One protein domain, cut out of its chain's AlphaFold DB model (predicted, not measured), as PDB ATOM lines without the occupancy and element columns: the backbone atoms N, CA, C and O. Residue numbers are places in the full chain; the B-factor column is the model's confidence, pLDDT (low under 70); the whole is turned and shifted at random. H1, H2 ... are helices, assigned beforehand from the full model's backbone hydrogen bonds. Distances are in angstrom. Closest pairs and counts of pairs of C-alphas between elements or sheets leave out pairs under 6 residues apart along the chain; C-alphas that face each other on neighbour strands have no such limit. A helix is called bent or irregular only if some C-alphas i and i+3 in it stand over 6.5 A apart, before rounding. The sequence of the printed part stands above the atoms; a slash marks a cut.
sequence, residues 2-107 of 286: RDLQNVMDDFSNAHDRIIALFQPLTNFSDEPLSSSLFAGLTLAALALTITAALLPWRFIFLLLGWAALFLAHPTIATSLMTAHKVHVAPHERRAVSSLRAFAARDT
ATOM      1  N   ARG A   2     191.536 203.170 158.252       79.75
ATOM      2  CA  ARG A   2     190.178 203.280 157.687       79.75
ATOM      3  C   ARG A   2     189.220 202.161 158.127       79.75
ATOM      4  O   ARG A   2     188.077 202.447 158.441       79.75
ATOM      5  N   ASP A   3     189.703 200.925 158.257       83.62
ATOM      6  CA  ASP A   3     188.848 199.802 158.681       83.62
ATOM      7  C   ASP A   3     188.401 199.910 160.144       83.62
ATOM      8  O   ASP A   3     187.269 199.581 160.468       83.62
ATOM      9  N   LEU A   4     189.257 200.442 161.025       84.88
ATOM     10  CA  LEU A   4     188.893 200.682 162.425       84.88
ATOM     11  C   LEU A   4     187.843 201.796 162.554       84.88
ATOM     12  O   LEU A   4     186.949 201.701 163.389       84.88
ATOM     13  N   GLN A   5     187.944 202.834 161.718       86.50
ATOM     14  CA  GLN A   5     186.946 203.905 161.651       86.50
ATOM     15  C   GLN A   5     185.604 203.372 161.140       86.50
ATOM     16  O   GLN A   5     184.591 203.609 161.783       86.50
ATOM     17  N   ASN A   6     185.608 202.553 160.082       89.56
ATOM     18  CA  ASN A   6     184.391 201.913 159.574       89.56
ATOM     19  C   ASN A   6     183.716 201.030 160.636       89.56
ATOM     20  O   ASN A   6     182.504 201.074 160.783       89.56
ATOM     21  N   VAL A   7     184.489 200.269 161.418       89.88
ATOM     22  CA  VAL A   7     183.937 199.441 162.505       89.88
ATOM     23  C   VAL A   7     183.312 200.297 163.613       89.88
ATOM     24  O   VAL A   7     182.278 199.923 164.163       89.88
ATOM     25  N   MET A   8     183.910 201.447 163.939       90.06
ATOM     26  CA  MET A   8     183.349 202.377 164.925       90.06
ATOM     27  C   MET A   8     182.050 203.027 164.419       90.06
ATOM     28  O   MET A   8     181.071 203.134 165.162       90.06
ATOM     29  N   ASP A   9     182.018 203.405 163.142       91.44
ATOM     30  CA  ASP A   9     180.828 203.950 162.486       91.44
ATOM     31  C   ASP A   9     179.715 202.892 162.392       91.44
ATOM     32  O   ASP A   9     178.556 203.176 162.690       91.44
ATOM     33  N   ASP A  10     180.040 201.645 162.056       90.50
ATOM     34  CA  ASP A  10     179.066 200.549 162.009       90.50
ATOM     35  C   ASP A  10     178.500 200.232 163.401       90.50
ATOM     36  O   ASP A  10     177.293 200.015 163.544       90.50
ATOM     37  N   PHE A  11     179.341 200.253 164.441       91.94
ATOM     38  CA  PHE A  11     178.906 200.045 165.822       91.94
ATOM     39  C   PHE A  11     177.965 201.152 166.301       91.94
ATOM     40  O   PHE A  11     176.897 200.847 166.831       91.94
ATOM     41  N   SER A  12     178.330 202.421 166.100       93.19
ATOM     42  CA  SER A  12     177.488 203.558 166.499       93.19
ATOM     43  C   SER A  12     176.143 203.541 165.769       93.19
ATOM     44  O   SER A  12     175.097 203.596 166.410       93.19
ATOM     45  N   ASN A  13     176.146 203.304 164.454       94.00
ATOM     46  CA  ASN A  13     174.919 203.155 163.674       94.00
ATOM     47  C   ASN A  13     174.045 201.984 164.155       94.00
ATOM     48  O   ASN A  13     172.816 202.094 164.177       94.00
ATOM     49  N   ALA A  14     174.643 200.844 164.510       92.31
ATOM     50  CA  ALA A  14     173.904 199.699 165.036       92.31
ATOM     51  C   ALA A  14     173.308 200.000 166.419       92.31
ATOM     52  O   ALA A  14     172.134 199.719 166.658       92.31
ATOM     53  N   HIS A  15     174.096 200.606 167.303       93.56
ATOM     54  CA  HIS A  15     173.679 201.012 168.638       93.56
ATOM     55  C   HIS A  15     172.521 202.015 168.594       93.56
ATOM     56  O   HIS A  15     171.492 201.789 169.231       93.56
ATOM     57  N   ASP A  16     172.629 203.060 167.774       94.81
ATOM     58  CA  ASP A  16     171.588 204.080 167.638       94.81
ATOM     59  C   ASP A  16     170.285 203.485 167.095       94.81
ATOM     60  O   ASP A  16     169.196 203.835 167.550       94.81
ATOM     61  N   ARG A  17     170.375 202.510 166.179       92.69
ATOM     62  CA  ARG A  17     169.204 201.760 165.696       92.69
ATOM     63  C   ARG A  17     168.572 200.900 166.784       92.69
ATOM     64  O   ARG A  17     167.349 200.842 166.861       92.69
ATOM     65  N   ILE A  18     169.376 200.238 167.615       91.81
ATOM     66  CA  ILE A  18     168.876 199.454 168.753       91.81
ATOM     67  C   ILE A  18     168.141 200.383 169.723       91.81
ATOM     68  O   ILE A  18     166.994 200.109 170.074       91.81
ATOM     69  N   ILE A  19     168.743 201.514 170.095       90.12
ATOM     70  CA  ILE A  19     168.103 202.495 170.978       90.12
ATOM     71  C   ILE A  19     166.800 203.009 170.366       90.12
ATOM     72  O   ILE A  19     165.775 202.996 171.043       90.12
ATOM     73  N   ALA A  20     166.799 203.385 169.088       89.00
ATOM     74  CA  ALA A  20     165.605 203.887 168.414       89.00
ATOM     75  C   ALA A  20     164.442 202.874 168.399       89.00
ATOM     76  O   ALA A  20     163.282 203.280 168.381       89.00
ATOM     77  N   LEU A  21     164.737 201.569 168.423       86.88
ATOM     78  CA  LEU A  21     163.729 200.510 168.482       86.88
ATOM     79  C   LEU A  21     163.233 200.246 169.909       86.88
ATOM     80  O   LEU A  21     162.030 200.102 170.115       86.88
ATOM     81  N   PHE A  22     164.135 200.173 170.893       87.56
ATOM     82  CA  PHE A  22     163.774 199.793 172.263       87.56
ATOM     83  C   PHE A  22     163.279 200.965 173.106       87.56
ATOM     84  O   PHE A  22     162.305 200.802 173.836       87.56
ATOM     85  N   GLN A  23     163.896 202.143 172.990       87.88
ATOM     86  CA  GLN A  23     163.553 203.320 173.788       87.88
ATOM     87  C   GLN A  23     162.057 203.674 173.744       87.88
ATOM     88  O   GLN A  23     161.478 203.827 174.815       87.88
ATOM     89  N   PRO A  24     161.373 203.770 172.585       84.12
ATOM     90  CA  PRO A  24     159.946 204.099 172.588       84.12
ATOM     91  C   PRO A  24     159.084 203.012 173.245       84.12
ATOM     92  O   PRO A  24     158.023 203.316 173.777       84.12
ATOM     93  N   LEU A  25     159.539 201.754 173.236       85.19
ATOM     94  CA  LEU A  25     158.817 200.625 173.821       85.19
ATOM     95  C   LEU A  25     159.018 200.528 175.339       85.19
ATOM     96  O   LEU A  25     158.099 200.106 176.038       85.19
ATOM     97  N   THR A  26     160.187 200.917 175.857       86.06
ATOM     98  CA  THR A  26     160.554 200.763 177.276       86.06
ATOM     99  C   THR A  26     160.484 202.053 178.094       86.06
ATOM    100  O   THR A  26     160.450 201.979 179.317       86.06
ATOM    101  N   ASN A  27     160.435 203.228 177.459       85.88
ATOM    102  CA  ASN A  27     160.440 204.532 178.138       85.88
ATOM    103  C   ASN A  27     159.055 204.986 178.644       85.88
ATOM    104  O   ASN A  27     158.920 206.123 179.087       85.88
ATOM    105  N   PHE A  28     158.009 204.154 178.523       83.44
ATOM    106  CA  PHE A  28     156.629 204.472 178.937       83.44
ATOM    107  C   PHE A  28     156.087 205.811 178.397       83.44
ATOM    108  O   PHE A  28     155.149 206.376 178.949       83.44
ATOM    109  N   SER A  29     156.656 206.321 177.299       83.69
ATOM    110  CA  SER A  29     156.187 207.559 176.665       83.69
ATOM    111  C   SER A  29     154.799 207.369 176.050       83.69
ATOM    112  O   SER A  29     153.953 208.245 176.180       83.69
ATOM    113  N   ASP A  30     154.557 206.196 175.456       82.81
ATOM    114  CA  ASP A  30     153.221 205.690 175.143       82.81
ATOM    115  C   ASP A  30     152.812 204.702 176.245       82.81
ATOM    116  O   ASP A  30     152.928 203.483 176.088       82.81
ATOM    117  N   GLU A  31     152.349 205.232 177.378       83.94
ATOM    118  CA  GLU A  31     151.945 204.462 178.563       83.94
ATOM    119  C   GLU A  31     151.106 203.201 178.252       83.94
ATOM    120  O   GLU A  31     151.497 202.121 178.714       83.94
ATOM    121  N   PRO A  32     150.029 203.249 177.432       86.81
ATOM    122  CA  PRO A  32     149.241 202.049 177.142       86.81
ATOM    123  C   PRO A  32     150.019 200.995 176.337       86.81
ATOM    124  O   PRO A  32     149.869 199.791 176.557       86.81
ATOM    125  N   LEU A  33     150.885 201.416 175.411       86.62
ATOM    126  CA  LEU A  33     151.660 200.498 174.575       86.62
ATOM    127  C   LEU A  33     152.774 199.821 175.375       86.62
ATOM    128  O   LEU A  33     152.917 198.601 175.316       86.62
ATOM    129  N   SER A  34     153.542 200.591 176.146       90.06
ATOM    130  CA  SER A  34     154.610 200.043 176.984       90.06
ATOM    131  C   SER A  34     154.056 199.113 178.065       90.06
ATOM    132  O   SER A  34     154.614 198.039 178.292       90.06
ATOM    133  N   SER A  35     152.922 199.467 178.678       88.88
ATOM    134  CA  SER A  35     152.287 198.662 179.729       88.88
ATOM    135  C   SER A  35     151.713 197.349 179.194       88.88
ATOM    136  O   SER A  35     151.941 196.292 179.784       88.88
ATOM    137  N   SER A  36     151.022 197.383 178.049       88.69
ATOM    138  CA  SER A  36     150.502 196.166 177.408       88.69
ATOM    139  C   SER A  36     151.624 195.233 176.944       88.69
ATOM    140  O   SER A  36     151.541 194.021 177.156       88.69
ATOM    141  N   LEU A  37     152.707 195.783 176.380       89.50
ATOM    142  CA  LEU A  37     153.895 195.012 176.013       89.50
ATOM    143  C   LEU A  37     154.545 194.371 177.243       89.50
ATOM    144  O   LEU A  37     154.859 193.182 177.212       89.50
ATOM    145  N   PHE A  38     154.720 195.134 178.326       90.38
ATOM    146  CA  PHE A  38     155.273 194.629 179.579       90.38
ATOM    147  C   PHE A  38     154.432 193.472 180.129       90.38
ATOM    148  O   PHE A  38     154.966 192.385 180.344       90.38
ATOM    149  N   ALA A  39     153.115 193.659 180.259       90.25
ATOM    150  CA  ALA A  39     152.204 192.619 180.732       90.25
ATOM    151  C   ALA A  39     152.248 191.363 179.843       90.25
ATOM    152  O   ALA A  39     152.350 190.245 180.350       90.25
ATOM    153  N   GLY A  40     152.238 191.537 178.516       91.06
ATOM    154  CA  GLY A  40     152.344 190.437 177.560       91.06
ATOM    155  C   GLY A  40     153.659 189.665 177.684       91.06
ATOM    156  O   GLY A  40     153.646 188.434 177.719       91.06
ATOM    157  N   LEU A  41     154.789 190.364 177.813       92.75
ATOM    158  CA  LEU A  41     156.101 189.744 178.012       92.75
ATOM    159  C   LEU A  41     156.207 189.041 179.368       92.75
ATOM    160  O   LEU A  41     156.779 187.955 179.437       92.75
ATOM    161  N   THR A  42     155.633 189.604 180.433       94.50
ATOM    162  CA  THR A  42     155.574 188.947 181.746       94.50
ATOM    163  C   THR A  42     154.762 187.656 181.679       94.50
ATOM    164  O   THR A  42     155.227 186.618 182.147       94.50
ATOM    165  N   LEU A  43     153.584 187.678 181.048       95.38
ATOM    166  CA  LEU A  43     152.771 186.474 180.856       95.38
ATOM    167  C   LEU A  43     153.483 185.437 179.986       95.38
ATOM    168  O   LEU A  43     153.469 184.252 180.314       95.38
ATOM    169  N   ALA A  44     154.150 185.869 178.915       94.62
ATOM    170  CA  ALA A  44     154.952 184.986 178.076       94.62
ATOM    171  C   ALA A  44     156.110 184.357 178.863       94.62
ATOM    172  O   ALA A  44     156.347 183.158 178.737       94.62
ATOM    173  N   ALA A  45     156.792 185.128 179.714       95.38
ATOM    174  CA  ALA A  45     157.848 184.619 180.582       95.38
ATOM    175  C   ALA A  45     157.308 183.576 181.574       95.38
ATOM    176  O   ALA A  45     157.905 182.513 181.712       95.38
ATOM    177  N   LEU A  46     156.156 183.830 182.205       95.81
ATOM    178  CA  LEU A  46     155.492 182.867 183.093       95.81
ATOM    179  C   LEU A  46     155.067 181.589 182.353       95.81
ATOM    180  O   LEU A  46     155.265 180.480 182.843       95.81
ATOM    181  N   ALA A  47     154.510 181.717 181.150       94.31
ATOM    182  CA  ALA A  47     154.157 180.560 180.334       94.31
ATOM    183  C   ALA A  47     155.405 179.754 179.938       94.31
ATOM    184  O   ALA A  47     155.394 178.520 179.977       94.31
ATOM    185  N   LEU A  48     156.497 180.440 179.591       92.75
ATOM    186  CA  LEU A  48     157.759 179.815 179.215       92.75
ATOM    187  C   LEU A  48     158.414 179.100 180.398       92.75
ATOM    188  O   LEU A  48     158.923 178.002 180.207       92.75
ATOM    189  N   THR A  49     158.373 179.645 181.617       91.31
ATOM    190  CA  THR A  49     158.916 178.947 182.796       91.31
ATOM    191  C   THR A  49     158.146 177.667 183.107       91.31
ATOM    192  O   THR A  49     158.767 176.649 183.404       91.31
ATOM    193  N   ILE A  50     156.817 177.673 182.964       93.38
ATOM    194  CA  ILE A  50     155.978 176.477 183.154       93.38
ATOM    195  C   ILE A  50     156.252 175.431 182.063       93.38
ATOM    196  O   ILE A  50     156.351 174.236 182.343       93.38
ATOM    197  N   THR A  51     156.396 175.866 180.810       92.81
ATOM    198  CA  THR A  51     156.575 174.972 179.652       92.81
ATOM    199  C   THR A  51     158.037 174.637 179.342       92.81
ATOM    200  O   THR A  51     158.302 173.818 178.463       92.81
ATOM    201  N   ALA A  52     158.999 175.196 180.086       89.94
ATOM    202  CA  ALA A  52     160.433 175.068 179.819       89.94
ATOM    203  C   ALA A  52     160.914 173.613 179.745       89.94
ATOM    204  O   ALA A  52     161.789 173.302 178.940       89.94
ATOM    205  N   ALA A  53     160.338 172.720 180.553       88.19
ATOM    206  CA  ALA A  53     160.707 171.303 180.570       88.19
ATOM    207  C   ALA A  53     160.202 170.521 179.341       88.19
ATOM    208  O   ALA A  53     160.741 169.463 179.026       88.19
ATOM    209  N   LEU A  54     159.187 171.035 178.641       91.25
ATOM    210  CA  LEU A  54     158.629 170.428 177.427       91.25
ATOM    211  C   LEU A  54     159.368 170.888 176.162       91.25
ATOM    212  O   LEU A  54     159.241 170.265 175.108       91.25
ATOM    213  N   LEU A  55     160.132 171.978 176.254       87.94
ATOM    214  CA  LEU A  55     160.835 172.571 175.125       87.94
ATOM    215  C   LEU A  55     162.169 171.847 174.870       87.94
ATOM    216  O   LEU A  55     163.042 171.809 175.742       87.94
ATOM    217  N   PRO A  56     162.393 171.303 173.660       92.12
ATOM    218  CA  PRO A  56     163.641 170.639 173.310       92.12
ATOM    219  C   PRO A  56     164.745 171.665 172.990       92.12
ATOM    220  O   PRO A  56     165.158 171.823 171.840       92.12
ATOM    221  N   TRP A  57     165.263 172.349 174.018       89.19
ATOM    222  CA  TRP A  57     166.236 173.451 173.905       89.19
ATOM    223  C   TRP A  57     167.437 173.140 173.007       89.19
ATOM    224  O   TRP A  57     167.877 173.987 172.235       89.19
ATOM    225  N   ARG A  58     167.934 171.897 173.044       92.12
ATOM    226  CA  ARG A  58     169.068 171.442 172.221       92.12
ATOM    227  C   ARG A  58     168.790 171.579 170.724       92.12
ATOM    228  O   ARG A  58     169.646 172.053 169.985       92.12
ATOM    229  N   PHE A  59     167.601 171.173 170.285       93.25
ATOM    230  CA  PHE A  59     167.209 171.262 168.881       93.25
ATOM    231  C   PHE A  59     166.913 172.704 168.478       93.25
ATOM    232  O   PHE A  59     167.281 173.107 167.380       93.25
ATOM    233  N   ILE A  60     166.321 173.493 169.379       93.38
ATOM    234  CA  ILE A  60     166.056 174.917 169.144       93.38
ATOM    235  C   ILE A  60     167.369 175.666 168.888       93.38
ATOM    236  O   ILE A  60     167.500 176.321 167.858       93.38
ATOM    237  N   PHE A  61     168.368 175.521 169.766       93.69
ATOM    238  CA  PHE A  61     169.669 176.170 169.578       93.69
ATOM    239  C   PHE A  61     170.411 175.663 168.340       93.69
ATOM    240  O   PHE A  61     171.036 176.459 167.643       93.69
ATOM    241  N   LEU A  62     170.312 174.364 168.032       95.50
ATOM    242  CA  LEU A  62     170.905 173.802 166.820       95.50
ATOM    243  C   LEU A  62     170.299 174.440 165.562       95.50
ATOM    244  O   LEU A  62     171.035 174.933 164.711       95.50
ATOM    245  N   LEU A  63     168.968 174.467 165.456       95.94
ATOM    246  CA  LEU A  63     168.268 175.060 164.314       95.94
ATOM    247  C   LEU A  63     168.521 176.564 164.209       95.94
ATOM    248  O   LEU A  63     168.738 177.062 163.108       95.94
ATOM    249  N   LEU A  64     168.542 177.278 165.336       94.69
ATOM    250  CA  LEU A  64     168.823 178.711 165.369       94.69
ATOM    251  C   LEU A  64     170.258 179.016 164.917       94.69
ATOM    252  O   LEU A  64     170.465 179.946 164.140       94.69
ATOM    253  N   GLY A  65     171.235 178.204 165.329       93.81
ATOM    254  CA  GLY A  65     172.620 178.319 164.870       93.81
ATOM    255  C   GLY A  65     172.759 178.095 163.362       93.81
ATOM    256  O   GLY A  65     173.397 178.891 162.673       93.81
ATOM    257  N   TRP A  66     172.099 177.065 162.825       94.12
ATOM    258  CA  TRP A  66     172.059 176.831 161.377       94.12
ATOM    259  C   TRP A  66     171.353 177.963 160.625       94.12
ATOM    260  O   TRP A  66     171.855 178.423 159.602       94.12
ATOM    261  N   ALA A  67     170.228 178.462 161.140       92.12
ATOM    262  CA  ALA A  67     169.524 179.595 160.553       92.12
ATOM    263  C   ALA A  67     170.404 180.852 160.511       92.12
ATOM    264  O   ALA A  67     170.464 181.510 159.477       92.12
ATOM    265  N   ALA A  68     171.139 181.159 161.585       91.12
ATOM    266  CA  ALA A  68     172.057 182.298 161.625       91.12
ATOM    267  C   ALA A  68     173.150 182.204 160.545       91.12
ATOM    268  O   ALA A  68     173.425 183.193 159.866       91.12
ATOM    269  N   LEU A  69     173.716 181.010 160.329       90.69
ATOM    270  CA  LEU A  69     174.686 180.769 159.254       90.69
ATOM    271  C   LEU A  69     174.076 180.994 157.864       90.69
ATOM    272  O   LEU A  69     174.707 181.614 157.011       90.69
ATOM    273  N   PHE A  70     172.840 180.542 157.638       89.19
ATOM    274  CA  PHE A  70     172.142 180.789 156.375       89.19
ATOM    275  C   PHE A  70     171.804 182.270 156.171       89.19
ATOM    276  O   PHE A  70     171.966 182.782 155.067       89.19
ATOM    277  N   LEU A  71     171.386 182.984 157.219       87.88
ATOM    278  CA  LEU A  71     171.086 184.418 157.142       87.88
ATOM    279  C   LEU A  71     172.338 185.266 156.884       87.88
ATOM    280  O   LEU A  71     172.244 186.293 156.215       87.88
ATOM    281  N   ALA A  72     173.504 184.831 157.367       85.56
ATOM    282  CA  ALA A  72     174.783 185.483 157.094       85.56
ATOM    283  C   ALA A  72     175.261 185.291 155.641       85.56
ATOM    284  O   ALA A  72     176.190 185.971 155.200       85.56
ATOM    285  N   HIS A  73     174.638 184.387 154.875       91.38
ATOM    286  CA  HIS A  73     175.004 184.157 153.486       91.38
ATOM    287  C   HIS A  73     174.456 185.277 152.573       91.38
ATOM    288  O   HIS A  73     173.242 185.508 152.533       91.38
ATOM    289  N   PRO A  74     175.299 185.946 151.762       87.31
ATOM    290  CA  PRO A  74     174.920 187.165 151.035       87.31
ATOM    291  C   PRO A  74     173.805 186.958 149.995       87.31
ATOM    292  O   PRO A  74     172.981 187.849 149.770       87.31
ATOM    293  N   THR A  75     173.720 185.777 149.375       89.06
ATOM    294  CA  THR A  75     172.640 185.468 148.416       89.06
ATOM    295  C   THR A  75     171.283 185.287 149.099       89.06
ATOM    296  O   THR A  75     170.253 185.664 148.545       89.06
ATOM    297  N   ILE A  76     171.270 184.755 150.323       88.00
ATOM    298  CA  ILE A  76     170.043 184.555 151.098       88.00
ATOM    299  C   ILE A  76     169.607 185.893 151.693       88.00
ATOM    300  O   ILE A  76     168.434 186.243 151.600       88.00
ATOM    301  N   ALA A  77     170.547 186.686 152.212       84.56
ATOM    302  CA  ALA A  77     170.271 188.019 152.741       84.56
ATOM    303  C   ALA A  77     169.614 188.939 151.694       84.56
ATOM    304  O   ALA A  77     168.602 189.583 151.972       84.56
ATOM    305  N   THR A  78     170.125 188.955 150.460       87.19
ATOM    306  CA  THR A  78     169.551 189.761 149.364       87.19
ATOM    307  C   THR A  78     168.158 189.279 148.942       87.19
ATOM    308  O   THR A  78     167.248 190.095 148.746       87.19
ATOM    309  N   SER A  79     167.945 187.961 148.881       88.31
ATOM    310  CA  SER A  79     166.621 187.376 148.634       88.31
ATOM    311  C   SER A  79     165.630 187.662 149.772       88.31
ATOM    312  O   SER A  79     164.448 187.892 149.527       88.31
ATOM    313  N   LEU A  80     166.089 187.678 151.022       87.12
ATOM    314  CA  LEU A  80     165.247 187.959 152.181       87.12
ATOM    315  C   LEU A  80     164.849 189.437 152.233       87.12
ATOM    316  O   LEU A  80     163.691 189.751 152.494       87.12
ATOM    317  N   MET A  81     165.772 190.354 151.927       86.56
ATOM    318  CA  MET A  81     165.471 191.788 151.865       86.56
ATOM    319  C   MET A  81     164.440 192.113 150.779       86.56
ATOM    320  O   MET A  81     163.559 192.947 150.991       86.56
ATOM    321  N   THR A  82     164.529 191.462 149.617       88.94
ATOM    322  CA  THR A  82     163.531 191.621 148.547       88.94
ATOM    323  C   THR A  82     162.185 191.021 148.951       88.94
ATOM    324  O   THR A  82     161.164 191.695 148.818       88.94
ATOM    325  N   ALA A  83     162.171 189.827 149.551       89.12
ATOM    326  CA  ALA A  83     160.953 189.217 150.080       89.12
ATOM    327  C   ALA A  83     160.280 190.078 151.166       89.12
ATOM    328  O   ALA A  83     159.066 190.289 151.114       89.12
ATOM    329  N   HIS A  84     161.059 190.635 152.100       87.56
ATOM    330  CA  HIS A  84     160.583 191.512 153.172       87.56
ATOM    331  C   HIS A  84     159.921 192.782 152.622       87.56
ATOM    332  O   HIS A  84     158.819 193.133 153.045       87.56
ATOM    333  N   LYS A  85     160.540 193.437 151.631       88.06
ATOM    334  CA  LYS A  85     159.972 194.634 150.985       88.06
ATOM    335  C   LYS A  85     158.632 194.359 150.304       88.06
ATOM    336  O   LYS A  85     157.761 195.221 150.322       88.06
ATOM    337  N   VAL A  86     158.468 193.177 149.711       90.00
ATOM    338  CA  VAL A  86     157.243 192.819 148.981       90.00
ATOM    339  C   VAL A  86     156.128 192.361 149.925       90.00
ATOM    340  O   VAL A  86     154.979 192.737 149.721       90.00
ATOM    341  N   HIS A  87     156.443 191.578 150.962       87.38
ATOM    342  CA  HIS A  87     155.421 190.871 151.750       87.38
ATOM    343  C   HIS A  87     155.230 191.413 153.171       87.38
ATOM    344  O   HIS A  87     154.120 191.359 153.697       87.38
ATOM    345  N   VAL A  88     156.287 191.921 153.809       86.75
ATOM    346  CA  VAL A  88     156.259 192.307 155.232       86.75
ATOM    347  C   VAL A  88     156.034 193.808 155.395       86.75
ATOM    348  O   VAL A  88     155.113 194.213 156.104       86.75
ATOM    349  N   ALA A  89     156.793 194.630 154.667       86.56
ATOM    350  CA  ALA A  89     156.673 196.089 154.690       86.56
ATOM    351  C   ALA A  89     155.234 196.635 154.496       86.56
ATOM    352  O   ALA A  89     154.855 197.564 155.213       86.56
ATOM    353  N   PRO A  90     154.380 196.096 153.592       86.88
ATOM    354  CA  PRO A  90     153.012 196.608 153.444       86.88
ATOM    355  C   PRO A  90     152.100 196.276 154.634       86.88
ATOM    356  O   PRO A  90     151.115 196.979 154.872       86.88
ATOM    357  N   HIS A  91     152.399 195.213 155.382       88.31
ATOM    358  CA  HIS A  91     151.582 194.757 156.507       88.31
ATOM    359  C   HIS A  91     152.053 195.305 157.849       88.31
ATOM    360  O   HIS A  91     151.243 195.415 158.767       88.31
ATOM    361  N   GLU A  92     153.313 195.721 157.950       86.25
ATOM    362  CA  GLU A  92     153.904 196.274 159.167       86.25
ATOM    363  C   GLU A  92     153.086 197.445 159.723       86.25
ATOM    364  O   GLU A  92     152.683 197.431 160.884       86.25
ATOM    365  N   ARG A  93     152.723 198.413 158.870       83.69
ATOM    366  CA  ARG A  93     151.926 199.579 159.293       83.69
ATOM    367  C   ARG A  93     150.564 199.183 159.856       83.69
ATOM    368  O   ARG A  93     150.134 199.758 160.850       83.69
ATOM    369  N   ARG A  94     149.905 198.196 159.235       87.25
ATOM    370  CA  ARG A  94     148.600 197.685 159.684       87.25
ATOM    371  C   ARG A  94     148.728 196.925 161.002       87.25
ATOM    372  O   ARG A  94     147.908 197.117 161.890       87.25
ATOM    373  N   ALA A  95     149.758 196.093 161.147       87.19
ATOM    374  CA  ALA A  95     150.014 195.351 162.377       87.19
ATOM    375  C   ALA A  95     150.296 196.302 163.548       87.19
ATOM    376  O   ALA A  95     149.675 196.179 164.602       87.19
ATOM    377  N   VAL A  96     151.156 197.304 163.337       85.44
ATOM    378  CA  VAL A  96     151.477 198.322 164.347       85.44
ATOM    379  C   VAL A  96     150.245 199.151 164.709       85.44
ATOM    380  O   VAL A  96     149.999 199.376 165.892       85.44
ATOM    381  N   SER A  97     149.435 199.579 163.731       87.50
ATOM    382  CA  SER A  97     148.209 200.330 164.029       87.50
ATOM    383  C   SER A  97     147.197 199.502 164.817       87.50
ATOM    384  O   SER A  97     146.589 200.020 165.748       87.50
ATOM    385  N   SER A  98     147.040 198.217 164.485       87.81
ATOM    386  CA  SER A  98     146.131 197.319 165.203       87.81
ATOM    387  C   SER A  98     146.604 197.054 166.630       87.81
ATOM    388  O   SER A  98     145.792 197.090 167.548       87.81
ATOM    389  N   LEU A  99     147.910 196.847 166.834       84.81
ATOM    390  CA  LEU A  99     148.492 196.668 168.166       84.81
ATOM    391  C   LEU A  99     148.323 197.928 169.018       84.81
ATOM    392  O   LEU A  99     147.914 197.834 170.170       84.81
ATOM    393  N   ARG A 100     148.559 199.113 168.442       85.25
ATOM    394  CA  ARG A 100     148.313 200.394 169.120       85.25
ATOM    395  C   ARG A 100     146.844 200.588 169.478       85.25
ATOM    396  O   ARG A 100     146.550 201.011 170.588       85.25
ATOM    397  N   ALA A 101     145.929 200.259 168.568       86.25
ATOM    398  CA  ALA A 101     144.494 200.354 168.822       86.25
ATOM    399  C   ALA A 101     144.042 199.390 169.929       86.25
ATOM    400  O   ALA A 101     143.239 199.768 170.777       86.25
ATOM    401  N   PHE A 102     144.581 198.169 169.946       85.69
ATOM    402  CA  PHE A 102     144.352 197.200 171.015       85.69
ATOM    403  C   PHE A 102     144.872 197.720 172.361       85.69
ATOM    404  O   PHE A 102     144.113 197.787 173.323       85.69
ATOM    405  N   ALA A 103     146.130 198.172 172.406       85.62
ATOM    406  CA  ALA A 103     146.743 198.721 173.613       85.62
ATOM    407  C   ALA A 103     145.950 199.914 174.169       85.62
ATOM    408  O   ALA A 103     145.654 199.947 175.357       85.62
ATOM    409  N   ALA A 104     145.547 200.854 173.309       81.69
ATOM    410  CA  ALA A 104     144.767 202.023 173.709       81.69
ATOM    411  C   ALA A 104     143.351 201.678 174.200       81.69
ATOM    412  O   ALA A 104     142.798 202.400 175.023       81.69
ATOM    413  N   ARG A 105     142.744 200.599 173.687       81.31
ATOM    414  CA  ARG A 105     141.397 200.178 174.085       81.31
ATOM    415  C   ARG A 105     141.389 199.446 175.423       81.31
ATOM    416  O   ARG A 105     140.512 199.702 176.242       81.31
ATOM    417  N   ASP A 106     142.329 198.525 175.610       76.69
ATOM    418  CA  ASP A 106     142.282 197.573 176.723       76.69
ATOM    419  C   ASP A 106     143.134 198.016 177.924       76.69
ATOM    420  O   ASP A 106     142.983 197.473 179.016       76.69
ATOM    421  N   THR A 107     143.999 199.022 177.754       74.69
ATOM    422  CA  THR A 107     144.849 199.561 178.827       74.69
ATOM    423  C   THR A 107     144.380 200.959 179.225       74.69
ATOM    424  O   THR A 107     144.866 201.960 178.708       74.69
TER     425      THR A 107
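This is residues 2 to 107 of the 286 residues of the protein "Pex24p domain-containing protein" of Verticillium longisporum (UniProt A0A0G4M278). Four helices, H2, H3, H4 and H5, follow one another round a hollow, loosely built frame, and the far part of H5 comes back to the beginning of H2 to close it, while the long helix H1 leads into that same corner as an arm whose residues 2 to 23 stick out free. The middle is empty and the contacts are few: consecutive helices turn at corners instead of running side by side, and they form no bundle. The printed part has 106 residues with five named helices in the order H1, H2, H3, H4, H5 and no named strand; its class is all helix. It is loose, with a radius of gyration of the C-alphas of 18.4 A and spans of 49 by 37 by 31 A.

H1, residues 2 to 26, is joined by a tight link of 4 residues to H2, residues 31 to 51. The two touch, and their lines are about perpendicular at 83 degrees. The closest C-alphas are those of Leu 25 and Ser 34, 5.3 A apart; H1 touches with residues 25 to 26 alone and H2 with residues 33 to 37 alone. A tight link of 5 residues follows H2 and leads to H3, residues 57 to 71; H2 and H3 are apart, with no C-alpha of the one within 8 A of the other. H3 is close to but not clearly touching H4, residues 74 to 87, with 2 pairs of C-alphas within 8 A; the closest are those of Leu 71 and Ala 77, 5.7 A apart. The lines of H3 and H4 are about perpendicular at 85 degrees. H4 and H5, residues 89 to 106, meet only through their link, which is tight, with 1 residue. H5 touches H2, with the C-alphas of Leu 33 and Ala 103 closest at 5.3 A and their lines about perpendicular at 85 degrees. H5 touches H2 with residues 100 to 104 alone, and H2 touches H5 with residues 32 to 36 alone. H1 is apart from H3, H4 and H5; H2 is apart from H4, and H3 from H5. Every backbone O i to N i+4 pair is within hydrogen-bond range in H2, H3 and H4; in H1 it is 19 of 21 pairs and in H5 12 of 14.

H1 has 25 residues, the most of the five helices; it begins with C-alpha 2 at (190.178, 203.280, 157.687) and measures 35.6 A from first to last C-alpha. It is irregular, but only just: C-alphas 21 and 24 are 6.6 A apart. H2 measures 29.9 A, from C-alpha 31 at (151.945, 204.462, 178.563) to C-alpha 51 at (156.575, 174.972, 179.652). H3, from Trp 57 to Leu 71, measures 20.6 A. H4, from Pro 74 to His 87, measures 19.9 A. H5 measures 26.4 A and ends with C-alpha 106 at (142.282, 197.573, 176.723). H5 too is only just irregular, with C-alphas 90 and 93 lying 6.6 A apart.

The two C-alphas farthest apart are those of Arg 2 and Asp 106, at 51.9 A; those of the first and last printed residues, Arg 2 and Thr 107, are 50.2 A apart. The printed part has no cut, and each of its four links between helices is tight. Residues 39 to 70 stand free, of which 39 to 51 belong to H2 and 57 to 70 to H3. The mean pLDDT of the printed part is 88.9, and no printed residue is under 70.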